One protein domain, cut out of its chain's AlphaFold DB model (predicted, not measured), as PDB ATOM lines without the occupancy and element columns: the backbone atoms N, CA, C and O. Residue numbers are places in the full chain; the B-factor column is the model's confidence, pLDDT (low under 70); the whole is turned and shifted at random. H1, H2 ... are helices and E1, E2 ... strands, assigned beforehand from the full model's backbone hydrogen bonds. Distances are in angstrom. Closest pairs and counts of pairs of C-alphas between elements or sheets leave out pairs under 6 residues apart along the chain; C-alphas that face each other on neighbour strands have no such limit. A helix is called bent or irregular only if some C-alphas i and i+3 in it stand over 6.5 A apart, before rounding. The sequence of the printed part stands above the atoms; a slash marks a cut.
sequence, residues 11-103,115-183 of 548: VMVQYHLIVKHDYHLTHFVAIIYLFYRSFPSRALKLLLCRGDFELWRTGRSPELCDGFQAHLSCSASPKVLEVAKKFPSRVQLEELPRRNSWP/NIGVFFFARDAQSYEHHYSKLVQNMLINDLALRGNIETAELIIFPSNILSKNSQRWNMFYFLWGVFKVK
ATOM      1  N   VAL A  11      -0.234 -62.973  -7.014       47.12
ATOM      2  CA  VAL A  11      -0.358 -61.508  -7.027       47.12
ATOM      3  C   VAL A  11      -0.412 -60.933  -5.605       47.12
ATOM      4  O   VAL A  11       0.269 -59.952  -5.318       47.12
ATOM      5  N   MET A  12      -1.154 -61.561  -4.682       38.09
ATOM      6  CA  MET A  12      -1.225 -61.097  -3.287       38.09
ATOM      7  C   MET A  12       0.108 -61.215  -2.541       38.09
ATOM      8  O   MET A  12       0.445 -60.315  -1.774       38.09
ATOM      9  N   VAL A  13       0.887 -62.277  -2.773       41.19
ATOM     10  CA  VAL A  13       2.193 -62.457  -2.108       41.19
ATOM     11  C   VAL A  13       3.216 -61.421  -2.593       41.19
ATOM     12  O   VAL A  13       3.943 -60.865  -1.775       41.19
ATOM     13  N   GLN A  14       3.225 -61.095  -3.891       35.72
ATOM     14  CA  GLN A  14       4.057 -60.016  -4.444       35.72
ATOM     15  C   GLN A  14       3.721 -58.651  -3.823       35.72
ATOM     16  O   GLN A  14       4.615 -57.965  -3.322       35.72
ATOM     17  N   TYR A  15       2.436 -58.280  -3.762       38.25
ATOM     18  CA  TYR A  15       2.039 -57.026  -3.113       38.25
ATOM     19  C   TYR A  15       2.384 -56.990  -1.618       38.25
ATOM     20  O   TYR A  15       2.774 -55.939  -1.124       38.25
ATOM     21  N   HIS A  16       2.324 -58.114  -0.896       41.19
ATOM     22  CA  HIS A  16       2.689 -58.137   0.524       41.19
ATOM     23  C   HIS A  16       4.199 -57.941   0.783       41.19
ATOM     24  O   HIS A  16       4.576 -57.534   1.879       41.19
ATOM     25  N   LEU A  17       5.068 -58.194  -0.206       36.19
ATOM     26  CA  LEU A  17       6.521 -58.029  -0.059       36.19
ATOM     27  C   LEU A  17       7.021 -56.621  -0.412       36.19
ATOM     28  O   LEU A  17       7.934 -56.118   0.239       36.19
ATOM     29  N   ILE A  18       6.410 -55.974  -1.408       40.88
ATOM     30  CA  ILE A  18       6.728 -54.586  -1.802       40.88
ATOM     31  C   ILE A  18       6.251 -53.590  -0.726       40.88
ATOM     32  O   ILE A  18       6.814 -52.510  -0.550       40.88
ATOM     33  N   VAL A  19       5.216 -53.957   0.029       45.44
ATOM     34  CA  VAL A  19       4.462 -53.048   0.894       45.44
ATOM     35  C   VAL A  19       4.853 -53.242   2.362       45.44
ATOM     36  O   VAL A  19       4.078 -53.710   3.193       45.44
ATOM     37  N   LYS A  20       6.097 -52.868   2.681       41.09
ATOM     38  CA  LYS A  20       6.645 -52.908   4.052       41.09
ATOM     39  C   LYS A  20       7.087 -51.546   4.601       41.09
ATOM     40  O   LYS A  20       7.625 -51.484   5.704       41.09
ATOM     41  N   HIS A  21       6.874 -50.473   3.833       43.41
ATOM     42  CA  HIS A  21       7.457 -49.152   4.096       43.41
ATOM     43  C   HIS A  21       6.438 -48.022   4.345       43.41
ATOM     44  O   HIS A  21       6.846 -46.922   4.705       43.41
ATOM     45  N   ASP A  22       5.130 -48.276   4.186       48.69
ATOM     46  CA  ASP A  22       4.086 -47.267   4.423       48.69
ATOM     47  C   ASP A  22       2.774 -47.890   4.946       48.69
ATOM     48  O   ASP A  22       1.870 -48.280   4.195       48.69
ATOM     49  N   TYR A  23       2.702 -48.033   6.274       51.31
ATOM     50  CA  TYR A  23       1.572 -48.645   6.988       51.31
ATOM     51  C   TYR A  23       0.291 -47.797   6.935       51.31
ATOM     52  O   TYR A  23      -0.815 -48.340   7.007       51.31
ATOM     53  N   HIS A  24       0.419 -46.473   6.808       53.38
ATOM     54  CA  HIS A  24      -0.731 -45.572   6.794       53.38
ATOM     55  C   HIS A  24      -1.470 -45.677   5.457       53.38
ATOM     56  O   HIS A  24      -2.682 -45.915   5.432       53.38
ATOM     57  N   LEU A  25      -0.723 -45.618   4.346       52.03
ATOM     58  CA  LEU A  25      -1.278 -45.795   3.008       52.03
ATOM     59  C   LEU A  25      -1.931 -47.178   2.845       52.03
ATOM     60  O   LEU A  25      -3.016 -47.278   2.275       52.03
ATOM     61  N   THR A  26      -1.344 -48.245   3.403       56.44
ATOM     62  CA  THR A  26      -1.963 -49.585   3.334       56.44
ATOM     63  C   THR A  26      -3.299 -49.663   4.042       56.44
ATOM     64  O   THR A  26      -4.250 -50.206   3.479       56.44
ATOM     65  N   HIS A  27      -3.387 -49.142   5.266       57.50
ATOM     66  CA  HIS A  27      -4.626 -49.202   6.031       57.50
ATOM     67  C   HIS A  27      -5.730 -48.378   5.351       57.50
ATOM     68  O   HIS A  27      -6.876 -48.814   5.276       57.50
ATOM     69  N   PHE A  28      -5.370 -47.238   4.756       54.91
ATOM     70  CA  PHE A  28      -6.275 -46.384   3.990       54.91
ATOM     71  C   PHE A  28      -6.771 -47.054   2.694       54.91
ATOM     72  O   PHE A  28      -7.979 -47.129   2.463       54.91
ATOM     73  N   VAL A  29      -5.872 -47.643   1.893       59.44
ATOM     74  CA  VAL A  29      -6.239 -48.428   0.697       59.44
ATOM     75  C   VAL A  29      -7.109 -49.633   1.069       59.44
ATOM     76  O   VAL A  29      -8.095 -49.908   0.385       59.44
ATOM     77  N   ALA A  30      -6.802 -50.331   2.167       58.72
ATOM     78  CA  ALA A  30      -7.606 -51.447   2.659       58.72
ATOM     79  C   ALA A  30      -9.006 -50.999   3.113       58.72
ATOM     80  O   ALA A  30      -9.989 -51.650   2.766       58.72
ATOM     81  N   ILE A  31      -9.122 -49.867   3.814       59.72
ATOM     82  CA  ILE A  31     -10.403 -49.266   4.211       59.72
ATOM     83  C   ILE A  31     -11.244 -48.879   2.988       59.72
ATOM     84  O   ILE A  31     -12.441 -49.159   2.962       59.72
ATOM     85  N   ILE A  32     -10.633 -48.283   1.960       60.53
ATOM     86  CA  ILE A  32     -11.310 -47.896   0.712       60.53
ATOM     87  C   ILE A  32     -11.733 -49.142  -0.086       60.53
ATOM     88  O   ILE A  32     -12.862 -49.226  -0.572       60.53
ATOM     89  N   TYR A  33     -10.887 -50.173  -0.149       60.69
ATOM     90  CA  TYR A  33     -11.242 -51.464  -0.743       60.69
ATOM     91  C   TYR A  33     -12.395 -52.148   0.010       60.69
ATOM     92  O   TYR A  33     -13.324 -52.658  -0.616       60.69
ATOM     93  N   LEU A  34     -12.387 -52.119   1.347       57.25
ATOM     94  CA  LEU A  34     -13.472 -52.635   2.186       57.25
ATOM     95  C   LEU A  34     -14.751 -51.800   2.071       57.25
ATOM     96  O   LEU A  34     -15.833 -52.382   2.089       57.25
ATOM     97  N   PHE A  35     -14.654 -50.480   1.887       59.88
ATOM     98  CA  PHE A  35     -15.792 -49.603   1.604       59.88
ATOM     99  C   PHE A  35     -16.516 -50.085   0.337       59.88
ATOM    100  O   PHE A  35     -17.705 -50.402   0.410       59.88
ATOM    101  N   TYR A  36     -15.795 -50.249  -0.782       57.56
ATOM    102  CA  TYR A  36     -16.381 -50.726  -2.045       57.56
ATOM    103  C   TYR A  36     -16.849 -52.177  -1.986       57.56
ATOM    104  O   TYR A  36     -17.927 -52.492  -2.482       57.56
ATOM    105  N   ARG A  37     -16.067 -53.064  -1.363       56.62
ATOM    106  CA  ARG A  37     -16.399 -54.492  -1.258       56.62
ATOM    107  C   ARG A  37     -17.596 -54.763  -0.344       56.62
ATOM    108  O   ARG A  37     -18.308 -55.738  -0.568       56.62
ATOM    109  N   SER A  38     -17.806 -53.931   0.677       52.72
ATOM    110  CA  SER A  38     -18.946 -54.063   1.590       52.72
ATOM    111  C   SER A  38     -20.206 -53.388   1.052       52.72
ATOM    112  O   SER A  38     -21.300 -53.785   1.453       52.72
ATOM    113  N   PHE A  39     -20.076 -52.377   0.176       59.41
ATOM    114  CA  PHE A  39     -21.224 -51.651  -0.372       59.41
ATOM    115  C   PHE A  39     -22.224 -52.644  -0.984       59.41
ATOM    116  O   PHE A  39     -21.806 -53.520  -1.747       59.41
ATOM    117  N   PRO A  40     -23.530 -52.588  -0.649       54.75
ATOM    118  CA  PRO A  40     -24.393 -53.724  -0.920       54.75
ATOM    119  C   PRO A  40     -24.520 -53.922  -2.427       54.75
ATOM    120  O   PRO A  40     -24.957 -53.021  -3.140       54.75
ATOM    121  N   SER A  41     -24.257 -55.130  -2.925       51.50
ATOM    122  CA  SER A  41     -24.465 -55.464  -4.348       51.50
ATOM    123  C   SER A  41     -25.948 -55.423  -4.768       51.50
ATOM    124  O   SER A  41     -26.283 -55.686  -5.916       51.50
ATOM    125  N   ARG A  42     -26.845 -55.116  -3.819       54.47
ATOM    126  CA  ARG A  42     -28.273 -54.820  -4.011       54.47
ATOM    127  C   ARG A  42     -28.594 -53.321  -4.048       54.47
ATOM    128  O   ARG A  42     -29.736 -52.986  -4.321       54.47
ATOM    129  N   ALA A  43     -27.639 -52.448  -3.727       57.53
ATOM    130  CA  ALA A  43     -27.794 -50.991  -3.686       57.53
ATOM    131  C   ALA A  43     -27.354 -50.316  -4.989       57.53
ATOM    132  O   ALA A  43     -27.989 -49.368  -5.443       57.53
ATOM    133  N   LEU A  44     -26.274 -50.818  -5.595       64.44
ATOM    134  CA  LEU A  44     -25.740 -50.326  -6.864       64.44
ATOM    135  C   LEU A  44     -26.203 -51.247  -7.994       64.44
ATOM    136  O   LEU A  44     -26.052 -52.465  -7.911       64.44
ATOM    137  N   LYS A  45     -26.797 -50.662  -9.032       62.12
ATOM    138  CA  LYS A  45     -27.457 -51.368 -10.141       62.12
ATOM    139  C   LYS A  45     -26.557 -51.483 -11.368       62.12
ATOM    140  O   LYS A  45     -26.500 -52.538 -11.986       62.12
ATOM    141  N   LEU A  46     -25.883 -50.386 -11.714       68.88
ATOM    142  CA  LEU A  46     -24.984 -50.243 -12.860       68.88
ATOM    143  C   LEU A  46     -23.936 -49.166 -12.548       68.88
ATOM    144  O   LEU A  46     -24.288 -48.126 -11.993       68.88
ATOM    145  N   LEU A  47     -22.688 -49.370 -12.971       70.19
ATOM    146  CA  LEU A  47     -21.740 -48.267 -13.145       70.19
ATOM    147  C   LEU A  47     -22.210 -47.444 -14.357       70.19
ATOM    148  O   LEU A  47     -22.354 -47.992 -15.447       70.19
ATOM    149  N   LEU A  48     -22.485 -46.159 -14.149       62.53
ATOM    150  CA  LEU A  48     -22.998 -45.238 -15.168       62.53
ATOM    151  C   LEU A  48     -21.860 -44.582 -15.940       62.53
ATOM    152  O   LEU A  48     -21.830 -44.617 -17.166       62.53
ATOM    153  N   CYS A  49     -20.908 -44.009 -15.207       62.09
ATOM    154  CA  CYS A  49     -19.715 -43.410 -15.774       62.09
ATOM    155  C   CYS A  49     -18.519 -43.545 -14.824       62.09
ATOM    156  O   CYS A  49     -18.651 -43.680 -13.604       62.09
ATOM    157  N   ARG A  50     -17.338 -43.459 -15.428       74.19
ATOM    158  CA  ARG A  50     -16.061 -43.131 -14.800       74.19
ATOM    159  C   ARG A  50     -15.677 -41.796 -15.429       74.19
ATOM    160  O   ARG A  50     -15.525 -41.754 -16.647       74.19
ATOM    161  N   GLY A  51     -15.621 -40.731 -14.642       71.06
ATOM    162  CA  GLY A  51     -15.574 -39.374 -15.178       71.06
ATOM    163  C   GLY A  51     -15.130 -38.344 -14.153       71.06
ATOM    164  O   GLY A  51     -14.972 -38.651 -12.970       71.06
ATOM    165  N   ASP A  52     -14.932 -37.127 -14.636       81.69
ATOM    166  CA  ASP A  52     -14.305 -36.047 -13.879       81.69
ATOM    167  C   ASP A  52     -15.298 -34.898 -13.655       81.69
ATOM    168  O   ASP A  52     -16.197 -34.650 -14.468       81.69
ATOM    169  N   PHE A  53     -15.157 -34.191 -12.539       87.56
ATOM    170  CA  PHE A  53     -15.998 -33.052 -12.184       87.56
ATOM    171  C   PHE A  53     -15.267 -31.744 -12.486       87.56
ATOM    172  O   PHE A  53     -14.153 -31.521 -12.025       87.56
ATOM    173  N   GLU A  54     -15.908 -30.861 -13.244       90.44
ATOM    174  CA  GLU A  54     -15.463 -29.488 -13.469       90.44
ATOM    175  C   GLU A  54     -16.251 -28.584 -12.513       90.44
ATOM    176  O   GLU A  54     -17.405 -28.241 -12.781       90.44
ATOM    177  N   LEU A  55     -15.651 -28.290 -11.355       90.81
ATOM    178  CA  LEU A  55     -16.275 -27.561 -10.252       90.81
ATOM    179  C   LEU A  55     -16.165 -26.049 -10.456       90.81
ATOM    180  O   LEU A  55     -15.075 -25.480 -10.399       90.81
ATOM    181  N   TRP A  56     -17.306 -25.392 -10.623       88.94
ATOM    182  CA  TRP A  56     -17.440 -23.943 -10.685       88.94
ATOM    183  C   TRP A  56     -17.725 -23.389  -9.287       88.94
ATOM    184  O   TRP A  56     -18.632 -23.853  -8.593       88.94
ATOM    185  N   ARG A  57     -16.948 -22.383  -8.876       86.25
ATOM    186  CA  ARG A  57     -17.095 -21.672  -7.598       86.25
ATOM    187  C   ARG A  57     -17.139 -20.172  -7.852       86.25
ATOM    188  O   ARG A  57     -16.324 -19.656  -8.618       86.25
ATOM    189  N   THR A  58     -18.032 -19.466  -7.166       75.81
ATOM    190  CA  THR A  58     -18.196 -18.010  -7.288       75.81
ATOM    191  C   THR A  58     -16.860 -17.277  -7.130       75.81
ATOM    192  O   THR A  58     -16.188 -17.399  -6.105       75.81
ATOM    193  N   GLY A  59     -16.464 -16.519  -8.155       73.00
ATOM    194  CA  GLY A  59     -15.227 -15.729  -8.150       73.00
ATOM    195  C   GLY A  59     -13.920 -16.529  -8.260       73.00
ATOM    196  O   GLY A  59     -12.868 -15.995  -7.914       73.00
ATOM    197  N   ARG A  60     -13.946 -17.791  -8.716       79.56
ATOM    198  CA  ARG A  60     -12.742 -18.610  -8.954       79.56
ATOM    199  C   ARG A  60     -12.768 -19.266 -10.336       79.56
ATOM    200  O   ARG A  60     -13.829 -19.481 -10.911       79.56
ATOM    201  N   SER A  61     -11.589 -19.615 -10.851       81.81
ATOM    202  CA  SER A  61     -11.460 -20.495 -12.018       81.81
ATOM    203  C   SER A  61     -12.023 -21.894 -11.718       81.81
ATOM    204  O   SER A  61     -11.885 -22.339 -10.573       81.81
ATOM    205  N   PRO A  62     -12.577 -22.614 -12.711       85.88
ATOM    206  CA  PRO A  62     -13.040 -23.987 -12.521       85.88
ATOM    207  C   PRO A  62     -11.933 -24.918 -12.010       85.88
ATOM    208  O   PRO A  62     -10.794 -24.855 -12.477       85.88
ATOM    209  N   GLU A  63     -12.268 -25.797 -11.068       88.50
ATOM    210  CA  GLU A  63     -11.363 -26.822 -10.537       88.50
ATOM    211  C   GLU A  63     -11.705 -28.189 -11.143       88.50
ATOM    212  O   GLU A  63     -12.835 -28.664 -11.024       88.50
ATOM    213  N   LEU A  64     -10.729 -28.839 -11.787       88.50
ATOM    214  CA  LEU A  64     -10.896 -30.193 -12.313       88.50
ATOM    215  C   LEU A  64     -10.650 -31.225 -11.203       88.50
ATOM    216  O   LEU A  64      -9.512 -31.579 -10.903       88.50
ATOM    217  N   CYS A  65     -11.734 -31.723 -10.624       86.38
ATOM    218  CA  CYS A  65     -11.742 -32.826  -9.675       86.38
ATOM    219  C   CYS A  65     -11.816 -34.162 -10.437       86.38
ATOM    220  O   CYS A  65     -12.891 -34.622 -10.825       86.38
ATOM    221  N   ASP A  66     -10.654 -34.774 -10.667       86.38
ATOM    222  CA  ASP A  66     -10.527 -36.049 -11.384       86.38
ATOM    223  C   ASP A  66     -11.048 -37.251 -10.578       86.38
ATOM    224  O   ASP A  66     -11.026 -37.272  -9.345       86.38
ATOM    225  N   GLY A  67     -11.422 -38.304 -11.303       86.06
ATOM    226  CA  GLY A  67     -11.467 -39.653 -10.756       86.06
ATOM    227  C   GLY A  67     -12.660 -39.952  -9.868       86.06
ATOM    228  O   GLY A  67     -12.530 -40.581  -8.814       86.06
ATOM    229  N   PHE A  68     -13.838 -39.576 -10.351       88.75
ATOM    230  CA  PHE A  68     -15.116 -39.953  -9.772       88.75
ATOM    231  C   PHE A  68     -15.719 -41.130 -10.553       88.75
ATOM    232  O   PHE A  68     -15.419 -41.386 -11.724       88.75
ATOM    233  N   GLN A  69     -16.571 -41.895  -9.880       88.00
ATOM    234  CA  GLN A  69     -17.371 -42.955 -10.484       88.00
ATOM    235  C   GLN A  69     -18.819 -42.845 -10.014       88.00
ATOM    236  O   GLN A  69     -19.092 -42.784  -8.812       88.00
ATOM    237  N   ALA A  70     -19.740 -42.818 -10.976       88.88
ATOM    238  CA  ALA A  70     -21.172 -42.703 -10.742       88.88
ATOM    239  C   ALA A  70     -21.828 -44.082 -10.842       88.88
ATOM    240  O   ALA A  70     -21.684 -44.772 -11.852       88.88
ATOM    241  N   HIS A  71     -22.576 -44.480  -9.818       87.19
ATOM    242  CA  HIS A  71     -23.270 -45.765  -9.753       87.19
ATOM    243  C   HIS A  71     -24.773 -45.542  -9.603       87.19
ATOM    244  O   HIS A  71     -25.223 -44.876  -8.672       87.19
ATOM    245  N   LEU A  72     -25.563 -46.106 -10.512       87.12
ATOM    246  CA  LEU A  72     -27.020 -46.023 -10.487       87.12
ATOM    247  C   LEU A  72     -27.570 -46.742  -9.254       87.12
ATOM    248  O   LEU A  72     -27.194 -47.886  -8.987       87.12
ATOM    249  N   SER A  73     -28.505 -46.113  -8.548       87.62
ATOM    250  CA  SER A  73     -29.221 -46.743  -7.437       87.62
ATOM    251  C   SER A  73     -30.106 -47.902  -7.912       87.62
ATOM    252  O   SER A  73     -30.673 -47.875  -9.008       87.62
ATOM    253  N   CYS A  74     -30.280 -48.929  -7.081       80.19
ATOM    254  CA  CYS A  74     -31.244 -50.002  -7.326       80.19
ATOM    255  C   CYS A  74     -32.683 -49.472  -7.441       80.19
ATOM    256  O   CYS A  74     -33.409 -49.885  -8.357       80.19
ATOM    257  N   SER A  75     -33.024 -48.497  -6.589       79.00
ATOM    258  CA  SER A  75     -34.302 -47.778  -6.519       79.00
ATOM    259  C   SER A  75     -34.497 -46.755  -7.644       79.00
ATOM    260  O   SER A  75     -35.590 -46.211  -7.789       79.00
ATOM    261  N   ALA A  76     -33.472 -46.495  -8.466       83.19
ATOM    262  CA  ALA A  76     -33.573 -45.549  -9.570       83.19
ATOM    263  C   ALA A  76     -34.645 -45.972 -10.587       83.19
ATOM    264  O   ALA A  76     -34.673 -47.117 -11.066       83.19
ATOM    265  N   SER A  77     -35.500 -45.011 -10.942       83.88
ATOM    266  CA  SER A  77     -36.583 -45.195 -11.906       83.88
ATOM    267  C   SER A  77     -36.054 -45.446 -13.332       83.88
ATOM    268  O   SER A  77     -34.913 -45.090 -13.640       83.88
ATOM    269  N   PRO A  78     -36.872 -46.011 -14.245       83.44
ATOM    270  CA  PRO A  78     -36.490 -46.171 -15.652       83.44
ATOM    271  C   PRO A  78     -36.070 -44.852 -16.318       83.44
ATOM    272  O   PRO A  78     -35.104 -44.826 -17.072       83.44
ATOM    273  N   LYS A  79     -36.726 -43.746 -15.948       83.81
ATOM    274  CA  LYS A  79     -36.435 -42.390 -16.432       83.81
ATOM    275  C   LYS A  79     -35.073 -41.879 -15.945       83.81
ATOM    276  O   LYS A  79     -34.314 -41.296 -16.712       83.81
ATOM    277  N   VAL A  80     -34.710 -42.164 -14.687       85.19
ATOM    278  CA  VAL A  80     -33.363 -41.869 -14.162       85.19
ATOM    279  C   VAL A  80     -32.304 -42.699 -14.895       85.19
ATOM    280  O   VAL A  80     -31.255 -42.168 -15.241       85.19
ATOM    281  N   LEU A  81     -32.583 -43.970 -15.206       85.44
ATOM    282  CA  LEU A  81     -31.710 -44.805 -16.044       85.44
ATOM    283  C   LEU A  81     -31.565 -44.258 -17.481       85.44
ATOM    284  O   LEU A  81     -30.505 -44.414 -18.077       85.44
ATOM    285  N   GLU A  82     -32.594 -43.634 -18.054       87.00
ATOM    286  CA  GLU A  82     -32.532 -43.024 -19.390       87.00
ATOM    287  C   GLU A  82     -31.639 -41.782 -19.424       87.00
ATOM    288  O   GLU A  82     -30.728 -41.725 -20.250       87.00
ATOM    289  N   VAL A  83     -31.822 -40.847 -18.485       86.31
ATOM    290  CA  VAL A  83     -30.924 -39.690 -18.306       86.31
ATOM    291  C   VAL A  83     -29.495 -40.158 -18.022       86.31
ATOM    292  O   VAL A  83     -28.538 -39.689 -18.635       86.31
ATOM    293  N   ALA A  84     -29.331 -41.140 -17.137       82.62
ATOM    294  CA  ALA A  84     -28.021 -41.604 -16.704       82.62
ATOM    295  C   ALA A  84     -27.239 -42.406 -17.766       82.62
ATOM    296  O   ALA A  84     -26.032 -42.576 -17.618       82.62
ATOM    297  N   LYS A  85     -27.870 -42.848 -18.866       83.56
ATOM    298  CA  LYS A  85     -27.153 -43.345 -20.061       83.56
ATOM    299  C   LYS A  85     -26.460 -42.229 -20.850       83.56
ATOM    300  O   LYS A  85     -25.567 -42.522 -21.638       83.56
ATOM    301  N   LYS A  86     -26.881 -40.974 -20.666       86.31
ATOM    302  CA  LYS A  86     -26.368 -39.779 -21.359       86.31
ATOM    303  C   LYS A  86     -25.374 -38.983 -20.503       86.31
ATOM    304  O   LYS A  86     -25.092 -37.824 -20.790       86.31
ATOM    305  N   PHE A  87     -24.864 -39.594 -19.435       84.94
ATOM    306  CA  PHE A  87     -23.912 -38.977 -18.518       84.94
ATOM    307  C   PHE A  87     -22.603 -38.642 -19.264       84.94
ATOM    308  O   PHE A  87     -21.980 -39.556 -19.814       84.94
ATOM    309  N   PRO A  88     -22.163 -37.370 -19.316       83.44
ATOM    310  CA  PRO A  88     -20.933 -37.009 -20.014       83.44
ATOM    311  C   PRO A  88     -19.694 -37.491 -19.243       83.44
ATOM    312  O   PRO A  88     -19.737 -37.720 -18.032       83.44
ATOM    313  N   SER A  89     -18.563 -37.622 -19.942       80.88
ATOM    314  CA  SER A  89     -17.274 -38.008 -19.343       80.88
ATOM    315  C   SER A  89     -16.702 -36.943 -18.401       80.88
ATOM    316  O   SER A  89     -16.001 -37.287 -17.450       80.88
ATOM    317  N   ARG A  90     -17.037 -35.667 -18.631       86.06
ATOM    318  CA  ARG A  90     -16.810 -34.556 -17.702       86.06
ATOM    319  C   ARG A  90     -18.143 -33.883 -17.389       86.06
ATOM    320  O   ARG A  90     -18.857 -33.509 -18.317       86.06
ATOM    321  N   VAL A  91     -18.476 -33.731 -16.110       88.75
ATOM    322  CA  VAL A  91     -19.702 -33.043 -15.664       88.75
ATOM    323  C   VAL A  91     -19.340 -31.667 -15.133       88.75
ATOM    324  O   VAL A  91     -18.491 -31.555 -14.250       88.75
ATOM    325  N   GLN A  92     -20.009 -30.629 -15.630       92.00
ATOM    326  CA  GLN A  92     -19.932 -29.291 -15.048       92.00
ATOM    327  C   GLN A  92     -20.868 -29.197 -13.844       92.00
ATOM    328  O   GLN A  92     -22.054 -29.525 -13.942       92.00
ATOM    329  N   LEU A  93     -20.308 -28.788 -12.708       93.75
ATOM    330  CA  LEU A  93     -20.980 -28.741 -11.416       93.75
ATOM    331  C   LEU A  93     -20.706 -27.402 -10.727       93.75
ATOM    332  O   LEU A  93     -19.559 -27.032 -10.511       93.75
ATOM    333  N   GLU A  94     -21.759 -26.694 -10.355       94.62
ATOM    334  CA  GLU A  94     -21.746 -25.446  -9.596       94.62
ATOM    335  C   GLU A  94     -21.800 -25.759  -8.088       94.62
ATOM    336  O   GLU A  94     -22.698 -26.478  -7.645       94.62
ATOM    337  N   GLU A  95     -20.849 -25.253  -7.295       94.31
ATOM    338  CA  GLU A  95     -20.924 -25.299  -5.825       94.31
ATOM    339  C   GLU A  95     -21.870 -24.204  -5.312       94.31
ATOM    340  O   GLU A  95     -21.567 -23.014  -5.402       94.31
ATOM    341  N   LEU A  96     -23.005 -24.610  -4.733       93.75
ATOM    342  CA  LEU A  96     -24.034 -23.710  -4.206       93.75
ATOM    343  C   LEU A  96     -24.332 -23.985  -2.725       93.75
ATOM    344  O   LEU A  96     -24.255 -25.136  -2.289       93.75
ATOM    345  N   PRO A  97     -24.778 -22.977  -1.947       93.56
ATOM    346  CA  PRO A  97     -25.372 -23.208  -0.633       93.56
ATOM    347  C   PRO A  97     -26.536 -24.197  -0.743       93.56
ATOM    348  O   PRO A  97     -27.451 -23.999  -1.549       93.56
ATOM    349  N   ARG A  98     -26.537 -25.255   0.076       93.69
ATOM    350  CA  ARG A  98     -27.488 -26.376  -0.023       93.69
ATOM    351  C   ARG A  98     -28.948 -25.924  -0.004       93.69
ATOM    352  O   ARG A  98     -29.768 -26.488  -0.726       93.69
ATOM    353  N   ARG A  99     -29.265 -24.883   0.779       89.62
ATOM    354  CA  ARG A  99     -30.600 -24.260   0.856       89.62
ATOM    355  C   ARG A  99     -31.124 -23.802  -0.511       89.62
ATOM    356  O   ARG A  99     -32.311 -23.953  -0.770       89.62
ATOM    357  N   ASN A 100     -30.252 -23.297  -1.385       88.56
ATOM    358  CA  ASN A 100     -30.624 -22.744  -2.692       88.56
ATOM    359  C   ASN A 100     -30.918 -23.843  -3.729       88.56
ATOM    360  O   ASN A 100     -31.585 -23.584  -4.723       88.56
ATOM    361  N   SER A 101     -30.425 -25.064  -3.497       87.38
ATOM    362  CA  SER A 101     -30.622 -26.233  -4.369       87.38
ATOM    363  C   SER A 101     -31.510 -27.308  -3.729       87.38
ATOM    364  O   SER A 101     -31.468 -28.462  -4.147       87.38
ATOM    365  N   TRP A 102     -32.284 -26.976  -2.688       89.50
ATOM    366  CA  TRP A 102     -33.079 -27.956  -1.942       89.50
ATOM    367  C   TRP A 102     -34.363 -28.352  -2.699       89.50
ATOM    368  O   TRP A 102     -35.222 -27.494  -2.913       89.50
ATOM    369  N   PRO A 103     -34.548 -29.629  -3.088       87.94
ATOM    370  CA  PRO A 103     -35.768 -30.087  -3.745       87.94
ATOM    371  C   PRO A 103     -37.006 -29.900  -2.859       87.94
ATOM    372  O   PRO A 103     -36.996 -30.270  -1.684       87.94
ATOM    373  N   ASN A 115     -34.956 -42.234  -2.262       87.12
ATOM    374  CA  ASN A 115     -34.901 -41.083  -3.162       87.12
ATOM    375  C   ASN A 115     -33.560 -40.954  -3.906       87.12
ATOM    376  O   ASN A 115     -33.449 -40.123  -4.806       87.12
ATOM    377  N   ILE A 116     -32.537 -41.740  -3.545       90.44
ATOM    378  CA  ILE A 116     -31.223 -41.687  -4.192       90.44
ATOM    379  C   ILE A 116     -31.344 -42.239  -5.617       90.44
ATOM    380  O   ILE A 116     -31.646 -43.419  -5.805       90.44
ATOM    381  N   GLY A 117     -31.066 -41.407  -6.624       89.94
ATOM    382  CA  GLY A 117     -30.998 -41.829  -8.026       89.94
ATOM    383  C   GLY A 117     -29.617 -42.366  -8.407       89.94
ATOM    384  O   GLY A 117     -29.503 -43.372  -9.107       89.94
ATOM    385  N   VAL A 118     -28.561 -41.723  -7.908       90.62
ATOM    386  CA  VAL A 118     -27.160 -42.037  -8.217       90.62
ATOM    387  C   VAL A 118     -26.276 -41.864  -6.980       90.62
ATOM    388  O   VAL A 118     -26.482 -40.957  -6.178       90.62
ATOM    389  N   PHE A 119     -25.282 -42.732  -6.828       90.88
ATOM    390  CA  PHE A 119     -24.205 -42.617  -5.847       90.88
ATOM    391  C   PHE A 119     -22.915 -42.186  -6.549       90.88
ATOM    392  O   PHE A 119     -22.638 -42.648  -7.656       90.88
ATOM    393  N   PHE A 120     -22.101 -41.358  -5.896       91.25
ATOM    394  CA  PHE A 120     -20.792 -40.946  -6.398       91.25
ATOM    395  C   PHE A 120     -19.696 -41.304  -5.401       91.25
ATOM    396  O   PHE A 120     -19.760 -40.971  -4.213       91.25
ATOM    397  N   PHE A 121     -18.644 -41.938  -5.905       88.75
ATOM    398  CA  PHE A 121     -17.479 -42.319  -5.114       88.75
ATOM    399  C   PHE A 121     -16.181 -41.954  -5.831       88.75
ATOM    400  O   PHE A 121     -16.177 -41.746  -7.044       88.75
ATOM    401  N   ALA A 122     -15.070 -41.950  -5.094       88.88
ATOM    402  CA  ALA A 122     -13.747 -41.993  -5.704       88.88
ATOM    403  C   ALA A 122     -13.574 -43.261  -6.562       88.88
ATOM    404  O   ALA A 122     -14.192 -44.298  -6.315       88.88
ATOM    405  N   ARG A 123     -12.733 -43.162  -7.587       84.94
ATOM    406  CA  ARG A 123     -12.383 -44.223  -8.544       84.94
ATOM    407  C   ARG A 123     -11.324 -45.192  -8.008       84.94
ATOM    408  O   ARG A 123     -11.310 -46.366  -8.370       84.94
ATOM    409  N   ASP A 124     -10.450 -44.675  -7.157       82.38
ATOM    410  CA  ASP A 124      -9.278 -45.318  -6.575       82.38
ATOM    411  C   ASP A 124      -8.841 -44.519  -5.326       82.38
ATOM    412  O   ASP A 124      -9.415 -43.471  -5.014       82.38
ATOM    413  N   ALA A 125      -7.856 -45.020  -4.576       81.12
ATOM    414  CA  ALA A 125      -7.413 -44.367  -3.341       81.12
ATOM    415  C   ALA A 125      -6.705 -43.020  -3.580       81.12
ATOM    416  O   ALA A 125      -6.788 -42.135  -2.730       81.12
ATOM    417  N   GLN A 126      -6.072 -42.837  -4.745       85.06
ATOM    418  CA  GLN A 126      -5.392 -41.593  -5.094       85.06
ATOM    419  C   GLN A 126      -6.422 -40.482  -5.334       85.06
ATOM    420  O   GLN A 126      -6.381 -39.457  -4.659       85.06
ATOM    421  N   SER A 127      -7.423 -40.696  -6.191       87.50
ATOM    422  CA  SER A 127      -8.509 -39.719  -6.369       87.50
ATOM    423  C   SER A 127      -9.352 -39.531  -5.094       87.50
ATOM    424  O   SER A 127      -9.936 -38.461  -4.904       87.50
ATOM    425  N   TYR A 128      -9.367 -40.507  -4.167       87.44
ATOM    426  CA  TYR A 128      -9.960 -40.309  -2.840       87.44
ATOM    427  C   TYR A 128      -9.206 -39.255  -2.015       87.44
ATOM    428  O   TYR A 128      -9.818 -38.313  -1.508       87.44
ATOM    429  N   GLU A 129      -7.885 -39.392  -1.885       86.56
ATOM    430  CA  GLU A 129      -7.032 -38.481  -1.111       86.56
ATOM    431  C   GLU A 129      -6.867 -37.107  -1.781       86.56
ATOM    432  O   GLU A 129      -6.937 -36.066  -1.125       86.56
ATOM    433  N   HIS A 130      -6.693 -37.080  -3.104       86.56
ATOM    434  CA  HIS A 130      -6.425 -35.844  -3.832       86.56
ATOM    435  C   HIS A 130      -7.668 -34.965  -4.027       86.56
ATOM    436  O   HIS A 130      -7.539 -33.752  -3.847       86.56
ATOM    437  N   HIS A 131      -8.841 -35.537  -4.333       90.19
ATOM    438  CA  HIS A 131     -10.042 -34.773  -4.716       90.19
ATOM    439  C   HIS A 131     -11.275 -35.098  -3.856       90.19
ATOM    440  O   HIS A 131     -11.798 -34.218  -3.169       90.19
ATOM    441  N   TYR A 132     -11.737 -36.354  -3.844       91.44
ATOM    442  CA  TYR A 132     -13.043 -36.730  -3.276       91.44
ATOM    443  C   TYR A 132     -13.196 -36.382  -1.790       91.44
ATOM    444  O   TYR A 132     -14.199 -35.795  -1.390       91.44
ATOM    445  N   SER A 133     -12.207 -36.726  -0.959       90.50
ATOM    446  CA  SER A 133     -12.268 -36.492   0.491       90.50
ATOM    447  C   SER A 133     -12.320 -35.002   0.838       90.50
ATOM    448  O   SER A 133     -13.102 -34.606   1.701       90.50
ATOM    449  N   LYS A 134     -11.556 -34.171   0.118       92.00
ATOM    450  CA  LYS A 134     -11.551 -32.709   0.265       92.00
ATOM    451  C   LYS A 134     -12.875 -32.100  -0.183       92.00
ATOM    452  O   LYS A 134     -13.397 -31.234   0.510       92.00
ATOM    453  N   LEU A 135     -13.448 -32.583  -1.289       93.81
ATOM    454  CA  LEU A 135     -14.759 -32.152  -1.777       93.81
ATOM    455  C   LEU A 135     -15.870 -32.485  -0.769       93.81
ATOM    456  O   LEU A 135     -16.639 -31.604  -0.393       93.81
ATOM    457  N   VAL A 136     -15.904 -33.720  -0.256       93.81
ATOM    458  CA  VAL A 136     -16.851 -34.131   0.794       93.81
ATOM    459  C   VAL A 136     -16.678 -33.277   2.055       93.81
ATOM    460  O   VAL A 136     -17.669 -32.788   2.589       93.81
ATOM    461  N   GLN A 137     -15.446 -33.034   2.515       94.12
ATOM    462  CA  GLN A 137     -15.189 -32.165   3.670       94.12
ATOM    463  C   GLN A 137     -15.624 -30.712   3.424       94.12
ATOM    464  O   GLN A 137     -16.288 -30.139   4.283       94.12
ATOM    465  N   ASN A 138     -15.325 -30.138   2.255       93.62
ATOM    466  CA  ASN A 138     -15.760 -28.791   1.864       93.62
ATOM    467  C   ASN A 138     -17.289 -28.660   1.924       93.62
ATOM    468  O   ASN A 138     -17.806 -27.743   2.562       93.62
ATOM    469  N   MET A 139     -18.016 -29.612   1.333       95.44
ATOM    470  CA  MET A 139     -19.480 -29.599   1.329       95.44
ATOM    471  C   MET A 139     -20.091 -29.816   2.722       95.44
ATOM    472  O   MET A 139     -21.125 -29.225   3.023       95.44
ATOM    473  N   LEU A 140     -19.457 -30.631   3.576       94.56
ATOM    474  CA  LEU A 140     -19.884 -30.856   4.963       94.56
ATOM    475  C   LEU A 140     -19.656 -29.636   5.868       94.56
ATOM    476  O   LEU A 140     -20.477 -29.376   6.740       94.56
ATOM    477  N   ILE A 141     -18.545 -28.915   5.686       95.31
ATOM    478  CA  ILE A 141     -18.180 -27.749   6.508       95.31
ATOM    479  C   ILE A 141     -18.996 -26.514   6.106       95.31
ATOM    480  O   ILE A 141     -19.451 -25.778   6.976       95.31
ATOM    481  N   ASN A 142     -19.198 -26.303   4.803       94.38
ATOM    482  CA  ASN A 142     -19.806 -25.086   4.255       94.38
ATOM    483  C   ASN A 142     -21.297 -25.245   3.875       94.38
ATOM    484  O   ASN A 142     -21.855 -24.365   3.225       94.38
ATOM    485  N   ASP A 143     -21.931 -26.360   4.259       95.06
ATOM    486  CA  ASP A 143     -23.328 -26.724   3.952       95.06
ATOM    487  C   ASP A 143     -23.690 -26.565   2.459       95.06
ATOM    488  O   ASP A 143     -24.635 -25.863   2.088       95.06
ATOM    489  N   LEU A 144     -22.903 -27.200   1.583       95.00
ATOM    490  CA  LEU A 144     -23.014 -27.053   0.125       95.00
ATOM    491  C   LEU A 144     -23.732 -28.226  -0.557       95.00
ATOM    492  O   LEU A 144     -23.731 -29.367  -0.087       95.00
ATOM    493  N   ALA A 145     -24.277 -27.934  -1.733       95.75
ATOM    494  CA  ALA A 145     -24.693 -28.892  -2.748       95.75
ATOM    495  C   ALA A 145     -23.917 -28.630  -4.050       95.75
ATOM    496  O   ALA A 145     -23.457 -27.512  -4.285       95.75
ATOM    497  N   LEU A 146     -23.795 -29.648  -4.905       95.25
ATOM    498  CA  LEU A 146     -23.308 -29.483  -6.278       95.25
ATOM    499  C   LEU A 146     -24.491 -29.555  -7.236       95.25
ATOM    500  O   LEU A 146     -25.341 -30.434  -7.090       95.25
ATOM    501  N   ARG A 147     -24.532 -28.676  -8.234       95.06
ATOM    502  CA  ARG A 147     -25.626 -28.592  -9.206       95.06
ATOM    503  C   ARG A 147     -25.086 -28.629 -10.631       95.06
ATOM    504  O   ARG A 147     -24.200 -27.857 -10.967       95.06
ATOM    505  N   GLY A 148     -25.625 -29.490 -11.485       92.38
ATOM    506  CA  GLY A 148     -25.233 -29.586 -12.895       92.38
ATOM    507  C   GLY A 148     -26.411 -29.893 -13.809       92.38
ATOM    508  O   GLY A 148     -27.491 -30.256 -13.351       92.38
ATOM    509  N   ASN A 149     -26.192 -29.780 -15.117       90.88
ATOM    510  CA  ASN A 149     -27.176 -30.155 -16.131       90.88
ATOM    511  C   ASN A 149     -26.672 -31.379 -16.905       90.88
ATOM    512  O   ASN A 149     -25.519 -31.418 -17.331       90.88
ATOM    513  N   ILE A 150     -27.539 -32.372 -17.092       88.12
ATOM    514  CA  ILE A 150     -27.290 -33.571 -17.894       88.12
ATOM    515  C   ILE A 150     -28.436 -33.679 -18.898       88.12
ATOM    516  O   ILE A 150     -29.514 -34.186 -18.592       88.12
ATOM    517  N   GLU A 151     -28.188 -33.142 -20.093       83.12
ATOM    518  CA  GLU A 151     -29.180 -32.957 -21.157       83.12
ATOM    519  C   GLU A 151     -30.436 -32.208 -20.655       83.12
ATOM    520  O   GLU A 151     -30.353 -31.017 -20.367       83.12
ATOM    521  N   THR A 152     -31.584 -32.882 -20.525       82.62
ATOM    522  CA  THR A 152     -32.871 -32.301 -20.091       82.62
ATOM    523  C   THR A 152     -33.095 -32.331 -18.571       82.62
ATOM    524  O   THR A 152     -34.129 -31.865 -18.083       82.62
ATOM    525  N   ALA A 153     -32.146 -32.869 -17.797       90.06
ATOM    526  CA  ALA A 153     -32.271 -33.031 -16.351       90.06
ATOM    527  C   ALA A 153     -31.259 -32.188 -15.559       90.06
ATOM    528  O   ALA A 153     -30.067 -32.148 -15.861       90.06
ATOM    529  N   GLU A 154     -31.737 -31.585 -14.476       92.94
ATOM    530  CA  GLU A 154     -30.938 -30.962 -13.425       92.94
ATOM    531  C   GLU A 154     -30.481 -32.058 -12.443       92.94
ATOM    532  O   GLU A 154     -31.300 -32.704 -11.784       92.94
ATOM    533  N   LEU A 155     -29.170 -32.297 -12.367       93.50
ATOM    534  CA  LEU A 155     -28.535 -33.170 -11.379       93.50
ATOM    535  C   LEU A 155     -28.164 -32.335 -10.152       93.50
ATOM    536  O   LEU A 155     -27.442 -31.347 -10.271       93.50
ATOM    537  N   ILE A 156     -28.593 -32.772  -8.968       94.62
ATOM    538  CA  ILE A 156     -28.208 -32.156  -7.695       94.62
ATOM    539  C   ILE A 156     -27.552 -33.219  -6.812       94.62
ATOM    540  O   ILE A 156     -28.117 -34.298  -6.623       94.62
ATOM    541  N   ILE A 157     -26.353 -32.929  -6.303       95.50
ATOM    542  CA  ILE A 157     -25.510 -33.829  -5.508       95.50
ATOM    543  C   ILE A 157     -25.332 -33.256  -4.100       95.50
ATOM    544  O   ILE A 157     -25.028 -32.076  -3.928       95.50
ATOM    545  N   PHE A 158     -25.458 -34.114  -3.094       95.81
ATOM    546  CA  PHE A 158     -25.313 -33.779  -1.681       95.81
ATOM    547  C   PHE A 158     -24.329 -34.731  -0.982       95.81
ATOM    548  O   PHE A 158     -24.096 -35.846  -1.469       95.81
ATOM    549  N   PRO A 159     -23.784 -34.355   0.191       95.75
ATOM    550  CA  PRO A 159     -23.150 -35.314   1.080       95.75
ATOM    551  C   PRO A 159     -24.223 -36.161   1.781       95.75
ATOM    552  O   PRO A 159     -25.383 -35.771   1.922       95.75
ATOM    553  N   SER A 160     -23.861 -37.350   2.244       94.25
ATOM    554  CA  SER A 160     -24.802 -38.286   2.873       94.25
ATOM    555  C   SER A 160     -25.241 -37.890   4.289       94.25
ATOM    556  O   SER A 160     -26.175 -38.488   4.815       94.25
ATOM    557  N   ASN A 161     -24.640 -36.867   4.908       93.38
ATOM    558  CA  ASN A 161     -25.006 -36.371   6.244       93.38
ATOM    559  C   ASN A 161     -26.457 -35.870   6.359       93.38
ATOM    560  O   ASN A 161     -26.992 -35.848   7.462       93.38
ATOM    561  N   ILE A 162     -27.088 -35.474   5.251       91.31
ATOM    562  CA  ILE A 162     -28.487 -35.016   5.240       91.31
ATOM    563  C   ILE A 162     -29.512 -36.158   5.159       91.31
ATOM    564  O   ILE A 162     -30.705 -35.904   5.290       91.31
ATOM    565  N   LEU A 163     -29.068 -37.401   4.935       91.06
ATOM    566  CA  LEU A 163     -29.932 -38.584   4.962       91.06
ATOM    567  C   LEU A 163     -30.343 -38.933   6.404       91.06
ATOM    568  O   LEU A 163     -29.752 -38.464   7.383       91.06
ATOM    569  N   SER A 164     -31.329 -39.821   6.550       87.56
ATOM    570  CA  SER A 164     -31.672 -40.414   7.848       87.56
ATOM    571  C   SER A 164     -30.446 -41.077   8.501       87.56
ATOM    572  O   SER A 164     -29.619 -41.675   7.813       87.56
ATOM    573  N   LYS A 165     -30.315 -40.979   9.837       85.62
ATOM    574  CA  LYS A 165     -29.089 -41.332  10.598       85.62
ATOM    575  C   LYS A 165     -28.447 -42.664  10.175       85.62
ATOM    576  O   LYS A 165     -27.242 -42.719   9.945       85.62
ATOM    577  N   ASN A 166     -29.260 -43.706   9.996       84.50
ATOM    578  CA  ASN A 166     -28.815 -45.065   9.656       84.50
ATOM    579  C   ASN A 166     -28.298 -45.216   8.209       84.50
ATOM    580  O   ASN A 166     -27.718 -46.243   7.870       84.50
ATOM    581  N   SER A 167     -28.509 -44.213   7.355       85.06
ATOM    582  CA  SER A 167     -28.063 -44.158   5.957       85.06
ATOM    583  C   SER A 167     -26.958 -43.120   5.715       85.06
ATOM    584  O   SER A 167     -26.468 -43.016   4.594       85.06
ATOM    585  N   GLN A 168     -26.543 -42.360   6.739       90.25
ATOM    586  CA  GLN A 168     -25.589 -41.257   6.570       90.25
ATOM    587  C   GLN A 168     -24.148 -41.691   6.311       90.25
ATOM    588  O   GLN A 168     -23.387 -40.929   5.719       90.25
ATOM    589  N   ARG A 169     -23.730 -42.867   6.784       86.81
ATOM    590  CA  ARG A 169     -22.335 -43.317   6.699       86.81
ATOM    591  C   ARG A 169     -22.255 -44.716   6.116       86.81
ATOM    592  O   ARG A 169     -22.974 -45.611   6.551       86.81
ATOM    593  N   TRP A 170     -21.329 -44.911   5.183       78.56
ATOM    594  CA  TRP A 170     -20.950 -46.223   4.677       78.56
ATOM    595  C   TRP A 170     -19.525 -46.559   5.131       78.56
ATOM    596  O   TRP A 170     -18.610 -45.769   4.921       78.56
ATOM    597  N   ASN A 171     -19.330 -47.706   5.792       75.44
ATOM    598  CA  ASN A 171     -18.050 -48.082   6.419       75.44
ATOM    599  C   ASN A 171     -17.436 -46.944   7.284       75.44
ATOM    600  O   ASN A 171     -16.248 -46.669   7.198       75.44
ATOM    601  N   MET A 172     -18.274 -46.241   8.062       81.12
ATOM    602  CA  MET A 172     -17.983 -45.000   8.817       81.12
ATOM    603  C   MET A 172     -17.754 -43.701   8.015       81.12
ATOM    604  O   MET A 172     -17.772 -42.631   8.626       81.12
ATOM    605  N   PHE A 173     -17.640 -43.726   6.686       84.62
ATOM    606  CA  PHE A 173     -17.423 -42.525   5.862       84.62
ATOM    607  C   PHE A 173     -18.724 -41.921   5.327       84.62
ATOM    608  O   PHE A 173     -19.655 -42.639   4.962       84.62
ATOM    609  N   TYR A 174     -18.770 -40.591   5.227       91.25
ATOM    610  CA  TYR A 174     -19.767 -39.907   4.402       91.25
ATOM    611  C   TYR A 174     -19.454 -40.120   2.913       91.25
ATOM    612  O   TYR A 174     -18.292 -40.244   2.527       91.25
ATOM    613  N   PHE A 175     -20.491 -40.151   2.084       91.56
ATOM    614  CA  PHE A 175     -20.410 -40.350   0.640       91.56
ATOM    615  C   PHE A 175     -21.242 -39.303  -0.105       91.56
ATOM    616  O   PHE A 175     -22.110 -38.651   0.476       91.56
ATOM    617  N   LEU A 176     -20.987 -39.144  -1.401       94.31
ATOM    618  CA  LEU A 176     -21.770 -38.281  -2.281       94.31
ATOM    619  C   LEU A 176     -22.913 -39.068  -2.932       94.31
ATOM    620  O   LEU A 176     -22.746 -40.214  -3.357       94.31
ATOM    621  N   TRP A 177     -24.081 -38.447  -3.030       94.25
ATOM    622  CA  TRP A 177     -25.276 -39.027  -3.639       94.25
ATOM    623  C   TRP A 177     -26.076 -37.939  -4.350       94.25
ATOM    624  O   TRP A 177     -25.974 -36.768  -3.992       94.25
ATOM    625  N   GLY A 178     -26.853 -38.304  -5.367       93.88
ATOM    626  CA  GLY A 178     -27.561 -37.334  -6.192       93.88
ATOM    627  C   GLY A 178     -28.960 -37.743  -6.631       93.88
ATOM    628  O   GLY A 178     -29.335 -38.922  -6.661       93.88
ATOM    629  N   VAL A 179     -29.714 -36.710  -6.991       93.06
ATOM    630  CA  VAL A 179     -31.078 -36.752  -7.521       93.06
ATOM    631  C   VAL A 179     -31.133 -36.066  -8.875       93.06
ATOM    632  O   VAL A 179     -30.364 -35.148  -9.146       93.06
ATOM    633  N   PHE A 180     -32.081 -36.495  -9.702       90.75
ATOM    634  CA  PHE A 180     -32.391 -35.852 -10.970       90.75
ATOM    635  C   PHE A 180     -33.763 -35.195 -10.865       90.75
ATOM    636  O   PHE A 180     -34.727 -35.837 -10.444       90.75
ATOM    637  N   LYS A 181     -33.841 -33.934 -11.273       87.56
ATOM    638  CA  LYS A 181     -35.066 -33.154 -11.434       87.56
ATOM    639  C   LYS A 181     -35.202 -32.800 -12.911       87.56
ATOM    640  O   LYS A 181     -34.203 -32.501 -13.558       87.56
ATOM    641  N   VAL A 182     -36.407 -32.846 -13.473       81.38
ATOM    642  CA  VAL A 182     -36.594 -32.384 -14.856       81.38
ATOM    643  C   VAL A 182     -36.549 -30.869 -14.902       81.38
ATOM    644  O   VAL A 182     -37.154 -30.189 -14.071       81.38
ATOM    645  N   LYS A 183     -35.815 -30.344 -15.882       71.38
ATOM    646  CA  LYS A 183     -35.850 -28.926 -16.199       71.38
ATOM    647  C   LYS A 183     -37.065 -28.653 -17.090       71.38
ATOM    648  O   LYS A 183     -37.194 -29.254 -18.151       71.38
TER     649      LYS A 183
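This is residues 11 to 103 and 115 to 183 of the 548 residues of an uncharacterized protein of Aegilops tauschii subsp. strangulata (UniProt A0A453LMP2). A closed barrel of seven strands makes the core, with helix H5 packed outside it across one end, the short helix H3 at the opposite end, and the four-residue H4 outside, next to E5. An arm of two helices leads away from this body: H2 comes near the first residue of H5, and residues 11 to 24, of which 11 to 18 belong to H1, stick out. The printed part has 162 residues with five named helices and seven named strands, in the order H1 H2 E1 E2 H3 E3 H4 E4 H5 E5 E6 E7, and the class is mixed, helices and strands. Round the ring run E1 E2 E4 E7 E6 E5 E3 and back to E1, with E3 and E1 parallel and the other neighbours antiparallel. The whole is compact, with a radius of gyration of the C-alphas of 16.4 A and spans of 54 by 38 by 32 A.

The barrel holds E1, residues 44 to 56, E2, residues 63 to 73, E3, residues 90 to 97, E4, residues 118 to 122, E5, residues 144 to 150, E6, residues 153 to 159, and E7, residues 176 to 182. E1 and E2 form an antiparallel hairpin, with N 48 and O 70 2.8 A apart; E1 bends by 73 degrees at residue 47 and E2 by 67 degrees at residue 67. E2 and E4 are antiparallel, with N 71 and O 119 2.8 A apart. E4 and E7 are antiparallel, with N 120 and O 176 2.9 A apart. E5, E6 and E7 form a meander, each strand the antiparallel neighbour of the one before; N 150 and O 153 are 2.8 A apart, and N 156 and O 179 are 3.0 A apart. The pairing of E3 is staggered: residues 94 to 97 pair with E5, antiparallel, with N 96 and O 145 3.0 A apart, and residues 90 to 94 pair with E1, parallel, with N 93 and O 54 3.0 A apart. H5, residues 125 to 141, is on the barrel, outside it, at a height over the sheet of 7.7 A. It is over E2 and, only just, over E5, where 3 of its C-alphas fall; on the local plane it runs across the strands, at 86 degrees to E2. Its closest C-alphas to E2 are those of Ser 127 and Gly 67, 5.3 A apart. H3, residues 78 to 84, is on the barrel, outside it, at a height of 6.9 A; its closest C-alphas to E1 are those of Ala 84 and Leu 48, 6.4 A apart. H4, residues 98 to 101, is also on the barrel and outside it, only just over E5, with 3 of its C-alphas there; the C-alphas of Arg 98 and Leu 144 are the closest, 4.5 A apart. H2, residues 23 to 38, is not on the barrel; its residues 28 to 32 only just touch residue 125 of H5, with 3 pairs of C-alphas within 8 A, the closest being Val 29 and Ala 125 at 5.8 A, and their lines are about perpendicular at 76 degrees. H1, residues 11 to 18, is apart from H2. In H1, H2 and H3 every O i to N i+4 pair is within hydrogen-bond range, in H5 10 of 13 are, and H4 is too short for such a pair.

E1 is 27.9 A from first to last C-alpha, E2 26.9 A, E3 22.2 A, E7 20.3 A, H5 22.1 A and H2 21.9 A. H5 is irregular, with C-alphas 130 and 133 7.3 A apart, and has a kink of 38 degrees near residue 132. H1 begins at C-alpha 11, (-0.358, -61.508, -7.027); E1 begins at C-alpha 44, (-25.740, -50.326, -6.864); E7 ends at C-alpha 182, (-36.594, -32.384, -14.856).

The two C-alphas farthest apart, those of Leu 17 and Lys 183, are 53.9 A apart. Without the stretch that stands free, the body spans 42 by 38 by 30 A. Residues 104 to 114 are not printed, and C-alphas 103 and 115 are 11.0 A apart across the cut. The link E6 to E7, residues 160 to 175, is long. The mean pLDDT of the printed part is 79.7; residues 11 to 46 and 48 to 49 are under 70.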